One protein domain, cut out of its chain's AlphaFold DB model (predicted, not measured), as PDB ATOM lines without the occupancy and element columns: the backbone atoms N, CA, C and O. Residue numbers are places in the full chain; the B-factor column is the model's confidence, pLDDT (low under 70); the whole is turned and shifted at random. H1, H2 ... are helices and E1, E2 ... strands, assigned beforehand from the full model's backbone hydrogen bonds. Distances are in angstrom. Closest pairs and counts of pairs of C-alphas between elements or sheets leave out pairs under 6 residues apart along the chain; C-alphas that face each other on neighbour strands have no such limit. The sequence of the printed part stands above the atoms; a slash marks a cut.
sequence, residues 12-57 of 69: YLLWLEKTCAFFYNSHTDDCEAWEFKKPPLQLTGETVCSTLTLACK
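What this domain is: This is residues 12 to 57 of the 69 residues of the protein "Putative secreted protein" of Ixodes ricinus (UniProt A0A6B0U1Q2). A three-stranded antiparallel sheet, E1-E2-E3, has helix H1 over one face, along the strands, and its other face bare; residues 40 to 46 stick out as a loop. The printed part has 46 residues with three named strands, then one named helix; the class is mixed. It is compact, with a radius of gyration of the C-alphas of 10.8 A, and spans 32 by 21 by 13 A.

Where its parts are: E2, residues 20 to 25, measures 16.1 A; E3, residues 30 to 35, 16.7 A. E1, residues 12 to 16, 11.1 A, begins at C-alpha 12 (200.682, 265.673, 209.857). H1, residues 48 to 56, 14.1 A, ends at C-alpha 56 (204.681, 253.003, 210.981).

How they stand to each other: The strands form a meander, each the antiparallel neighbour of the one before. N 12 and O 24, 2.8 A, in hairpin E1-E2 and N 23 and O 32, 2.8 A, in hairpin E2-E3 are within hydrogen-bond range. H1 is on the sheet, over E2 and E3, at a height of 7.7 A; its closest C-alpha pair with E3 is Cys 49 and Ala 33, 5.3 A. In H1, 2 of 5 O i to N i+4 pairs and 6 of 6 O i to N i+3 pairs are within range.

The domain as a whole: The farthest C-alphas, His 27 and Gln 42, are 33.1 A apart. The printed part has no cut; the link E3 to H1 is long. Residues 39 to 47 and 57 have pLDDT under 70.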
ATOM      1  N   TYR A  12     199.889 265.218 210.992       89.38
ATOM      2  CA  TYR A  12     200.682 265.673 209.857       89.38
ATOM      3  C   TYR A  12     200.241 264.918 208.612       89.38
ATOM      4  O   TYR A  12     200.352 263.696 208.563       89.38
ATOM      5  N   LEU A  13     199.750 265.632 207.601       91.12
ATOM      6  CA  LEU A  13     199.411 265.035 206.313       91.12
ATOM      7  C   LEU A  13     200.696 264.618 205.587       91.12
ATOM      8  O   LEU A  13     201.504 265.468 205.216       91.12
ATOM      9  N   LEU A  14     200.868 263.315 205.383       90.31
ATOM     10  CA  LEU A  14     202.034 262.733 204.718       90.31
ATOM     11  C   LEU A  14     201.762 262.394 203.251       90.31
ATOM     12  O   LEU A  14     202.651 262.527 202.413       90.31
ATOM     13  N   TRP A  15     200.541 261.959 202.932       90.12
ATOM     14  CA  TRP A  15     200.121 261.662 201.563       90.12
ATOM     15  C   TRP A  15     198.642 261.984 201.375       90.12
ATOM     16  O   TRP A  15     197.833 261.718 202.261       90.12
ATOM     17  N   LEU A  16     198.282 262.530 200.217       89.75
ATOM     18  CA  LEU A  16     196.897 262.806 199.853       89.75
ATOM     19  C   LEU A  16     196.635 262.320 198.435       89.75
ATOM     20  O   LEU A  16     197.302 262.734 197.489       89.75
ATOM     21  N   GLU A  17     195.617 261.486 198.297       87.12
ATOM     22  CA  GLU A  17     195.129 260.994 197.021       87.12
ATOM     23  C   GLU A  17     193.631 261.291 196.879       87.12
ATOM     24  O   GLU A  17     192.960 261.728 197.813       87.12
ATOM     25  N   LYS A  18     193.064 261.055 195.692       85.50
ATOM     26  CA  LYS A  18     191.641 261.348 195.433       85.50
ATOM     27  C   LYS A  18     190.684 260.554 196.327       85.50
ATOM     28  O   LYS A  18     189.534 260.954 196.486       85.50
ATOM     29  N   THR A  19     191.122 259.410 196.835       84.56
ATOM     30  CA  THR A  19     190.284 258.456 197.568       84.56
ATOM     31  C   THR A  19     190.699 258.272 199.018       84.56
ATOM     32  O   THR A  19     189.915 257.703 199.771       84.56
ATOM     33  N   CYS A  20     191.885 258.743 199.408       87.38
ATOM     34  CA  CYS A  20     192.417 258.526 200.743       87.38
ATOM     35  C   CYS A  20     193.413 259.608 201.166       87.38
ATOM     36  O   CYS A  20     193.993 260.310 200.334       87.38
ATOM     37  N   ALA A  21     193.646 259.702 202.469       90.00
ATOM     38  CA  ALA A  21     194.720 260.486 203.057       90.00
ATOM     39  C   ALA A  21     195.515 259.641 204.055       90.00
ATOM     40  O   ALA A  21     194.970 258.765 204.724       90.00
ATOM     41  N   PHE A  22     196.810 259.913 204.150       89.81
ATOM     42  CA  PHE A  22     197.724 259.276 205.084       89.81
ATOM     43  C   PHE A  22     198.303 260.333 206.015       89.81
ATOM     44  O   PHE A  22     198.849 261.345 205.562       89.81
ATOM     45  N   PHE A  23     198.198 260.081 207.311       90.25
ATOM     46  CA  PHE A  23     198.598 261.000 208.360       90.25
ATOM     47  C   PHE A  23     199.607 260.358 209.300       90.25
ATOM     48  O   PHE A  23     199.558 259.154 209.543       90.25
ATOM     49  N   TYR A  24     200.464 261.187 209.885       87.56
ATOM     50  CA  TYR A  24     201.262 260.851 211.057       87.56
ATOM     51  C   TYR A  24     200.755 261.623 212.271       87.56
ATOM     52  O   TYR A  24     200.642 262.849 212.248       87.56
ATOM     53  N   ASN A  25     200.456 260.902 213.339       86.75
ATOM     54  CA  ASN A  25     200.031 261.438 214.615       86.75
ATOM     55  C   ASN A  25     201.248 261.573 215.535       86.75
ATOM     56  O   ASN A  25     201.728 260.591 216.101       86.75
ATOM     57  N   SER A  26     201.731 262.803 215.731       83.75
ATOM     58  CA  SER A  26     202.914 263.033 216.573       83.75
ATOM     59  C   SER A  26     202.659 262.841 218.062       83.75
ATOM     60  O   SER A  26     203.606 262.846 218.840       83.75
ATOM     61  N   HIS A  27     201.396 262.762 218.483       82.69
ATOM     62  CA  HIS A  27     201.066 262.508 219.880       82.69
ATOM     63  C   HIS A  27     201.258 261.029 220.230       82.69
ATOM     64  O   HIS A  27     201.736 260.713 221.315       82.69
ATOM     65  N   THR A  28     200.906 260.132 219.306       81.25
ATOM     66  CA  THR A  28     200.977 258.678 219.506       81.25
ATOM     67  C   THR A  28     202.173 258.017 218.826       81.25
ATOM     68  O   THR A  28     202.351 256.817 219.016       81.25
ATOM     69  N   ASP A  29     202.956 258.775 218.044       82.56
ATOM     70  CA  ASP A  29     204.024 258.259 217.170       82.56
ATOM     71  C   ASP A  29     203.496 257.142 216.248       82.56
ATOM     72  O   ASP A  29     204.052 256.052 216.148       82.56
ATOM     73  N   ASP A  30     202.327 257.388 215.646       84.06
ATOM     74  CA  ASP A  30     201.583 256.394 214.863       84.06
ATOM     75  C   ASP A  30     201.067 257.000 213.558       84.06
ATOM     76  O   ASP A  30     201.074 258.220 213.390       84.06
ATOM     77  N   CYS A  31     200.598 256.161 212.639       85.94
ATOM     78  CA  CYS A  31     200.055 256.622 211.367       85.94
ATOM     79  C   CYS A  31     198.627 256.159 211.134       85.94
ATOM     80  O   CYS A  31     198.229 255.055 211.501       85.94
ATOM     81  N   GLU A  32     197.870 257.007 210.453       85.00
ATOM     82  CA  GLU A  32     196.461 256.785 210.173       85.00
ATOM     83  C   GLU A  32     196.210 256.894 208.670       85.00
ATOM     84  O   GLU A  32     196.600 257.870 208.029       85.00
ATOM     85  N   ALA A  33     195.539 255.892 208.105       85.19
ATOM     86  CA  ALA A  33     195.018 255.939 206.744       85.19
ATOM     87  C   ALA A  33     193.512 256.186 206.795       85.19
ATOM     88  O   ALA A  33     192.769 255.441 207.434       85.19
ATOM     89  N   TRP A  34     193.074 257.254 206.143       85.00
ATOM     90  CA  TRP A  34     191.683 257.675 206.096       85.00
ATOM     91  C   TRP A  34     191.159 257.450 204.685       85.00
ATOM     92  O   TRP A  34     191.595 258.110 203.745       85.00
ATOM     93  N   GLU A  35     190.216 256.523 204.539       84.31
ATOM     94  CA  GLU A  35     189.563 256.222 203.265       84.31
ATOM     95  C   GLU A  35     188.280 257.041 203.121       84.31
ATOM     96  O   GLU A  35     187.389 256.977 203.967       84.31
ATOM     97  N   PHE A  36     188.146 257.793 202.029       83.25
ATOM     98  CA  PHE A  36     186.975 258.651 201.794       83.25
ATOM     99  C   PHE A  36     185.764 257.878 201.271       83.25
ATOM    100  O   PHE A  36     184.659 258.413 201.186       83.25
ATOM    101  N   LYS A  37     185.960 256.618 200.879       76.50
ATOM    102  CA  LYS A  37     184.895 255.719 200.444       76.50
ATOM    103  C   LYS A  37     185.003 254.421 201.214       76.50
ATOM    104  O   LYS A  37     186.091 253.884 201.379       76.50
ATOM    105  N   LYS A  38     183.854 253.885 201.626       70.00
ATOM    106  CA  LYS A  38     183.791 252.550 202.213       70.00
ATOM    107  C   LYS A  38     184.222 251.530 201.149       70.00
ATOM    108  O   LYS A  38     183.534 251.430 200.128       70.00
ATOM    109  N   PRO A  39     185.329 250.794 201.342       63.84
ATOM    110  CA  PRO A  39     185.712 249.764 200.396       63.84
ATOM    111  C   PRO A  39     184.636 248.661 200.374       63.84
ATOM    112  O   PRO A  39     183.974 248.418 201.393       63.84
ATOM    113  N   PRO A  40     184.407 248.000 199.227       62.34
ATOM    114  CA  PRO A  40     183.516 246.848 199.161       62.34
ATOM    115  C   PRO A  40     183.956 245.792 200.183       62.34
ATOM    116  O   PRO A  40     185.139 245.491 200.274       62.34
ATOM    117  N   LEU A  41     183.013 245.193 200.919       56.75
ATOM    118  CA  LEU A  41     183.273 244.212 201.994       56.75
ATOM    119  C   LEU A  41     184.171 243.021 201.587       56.75
ATOM    120  O   LEU A  41     184.745 242.378 202.458       56.75
ATOM    121  N   GLN A  42     184.282 242.722 200.289       49.38
ATOM    122  CA  GLN A  42     185.124 241.647 199.737       49.38
ATOM    123  C   GLN A  42     186.489 242.122 199.219       49.38
ATOM    124  O   GLN A  42     187.346 241.307 198.896       49.38
ATOM    125  N   LEU A  43     186.697 243.434 199.152       51.09
ATOM    126  CA  LEU A  43     187.965 244.073 198.855       51.09
ATOM    127  C   LEU A  43     188.438 244.743 200.142       51.09
ATOM    128  O   LEU A  43     188.463 245.966 200.259       51.09
ATOM    129  N   THR A  44     188.930 243.942 201.084       50.72
ATOM    130  CA  THR A  44     190.109 244.351 201.864       50.72
ATOM    131  C   THR A  44     191.300 244.457 200.901       50.72
ATOM    132  O   THR A  44     192.265 243.709 200.993       50.72
ATOM    133  N   GLY A  45     191.149 245.286 199.869       53.06
ATOM    134  CA  GLY A  45     192.148 245.588 198.871       53.06
ATOM    135  C   GLY A  45     192.912 246.771 199.411       53.06
ATOM    136  O   GLY A  45     192.326 247.825 199.651       53.06
ATOM    137  N   GLU A  46     194.187 246.530 199.659       63.84
ATOM    138  CA  GLU A  46     195.167 247.479 200.155       63.84
ATOM    139  C   GLU A  46     195.117 248.756 199.304       63.84
ATOM    140  O   GLU A  46     195.652 248.825 198.199       63.84
ATOM    141  N   THR A  47     194.425 249.788 199.782       69.94
ATOM    142  CA  THR A  47     194.555 251.127 199.210       69.94
ATOM    143  C   THR A  47     196.001 251.590 199.368       69.94
ATOM    144  O   THR A  47     196.718 251.129 200.267       69.94
ATOM    145  N   VAL A  48     196.435 252.537 198.533       80.50
ATOM    146  CA  VAL A  48     197.776 253.127 198.649       80.50
ATOM    147  C   VAL A  48     198.008 253.623 200.080       80.50
ATOM    148  O   VAL A  48     199.010 253.265 200.692       80.50
ATOM    149  N   CYS A  49     197.042 254.335 200.671       81.94
ATOM    150  CA  CYS A  49     197.153 254.821 202.045       81.94
ATOM    151  C   CYS A  49     197.208 253.691 203.084       81.94
ATOM    152  O   CYS A  49     198.020 253.768 204.005       81.94
ATOM    153  N   SER A  50     196.419 252.619 202.941       76.56
ATOM    154  CA  SER A  50     196.501 251.476 203.864       76.56
ATOM    155  C   SER A  50     197.857 250.769 203.789       76.56
ATOM    156  O   SER A  50     198.417 250.424 204.826       76.56
ATOM    157  N   THR A  51     198.451 250.655 202.598       79.00
ATOM    158  CA  THR A  51     199.806 250.106 202.418       79.00
ATOM    159  C   THR A  51     200.851 250.994 203.086       79.00
ATOM    160  O   THR A  51     201.767 250.499 203.741       79.00
ATOM    161  N   LEU A  52     200.704 252.318 202.975       81.75
ATOM    162  CA  LEU A  52     201.627 253.279 203.582       81.75
ATOM    163  C   LEU A  52     201.661 253.193 205.116       81.75
ATOM    164  O   LEU A  52     202.696 253.501 205.705       81.75
ATOM    165  N   THR A  53     200.610 252.681 205.770       77.00
ATOM    166  CA  THR A  53     200.632 252.438 207.228       77.00
ATOM    167  C   THR A  53     201.715 251.446 207.662       77.00
ATOM    168  O   THR A  53     202.196 251.531 208.794       77.00
ATOM    169  N   LEU A  54     202.190 250.570 206.762       76.50
ATOM    170  CA  LEU A  54     203.308 249.658 207.033       76.50
ATOM    171  C   LEU A  54     204.598 250.403 207.411       76.50
ATOM    172  O   LEU A  54     205.416 249.860 208.157       76.50
ATOM    173  N   ALA A  55     204.767 251.654 206.964       75.75
ATOM    174  CA  ALA A  55     205.898 252.494 207.352       75.75
ATOM    175  C   ALA A  55     205.958 252.747 208.872       75.75
ATOM    176  O   ALA A  55     207.036 252.992 209.409       75.75
ATOM    177  N   CYS A  56     204.826 252.626 209.574       75.56
ATOM    178  CA  CYS A  56     204.681 253.003 210.981       75.56
ATOM    179  C   CYS A  56     204.598 251.791 211.931       75.56
ATOM    180  O   CYS A  56     204.198 251.908 213.083       75.56
ATOM    181  N   LYS A  57     205.055 250.612 211.473       66.00
ATOM    182  CA  LYS A  57     205.357 249.406 212.281       66.00
ATOM    183  C   LYS A  57     204.225 248.858 213.178       66.00
ATOM    184  O   LYS A  57     204.518 248.095 214.102       66.00
TER     185      LYS A  57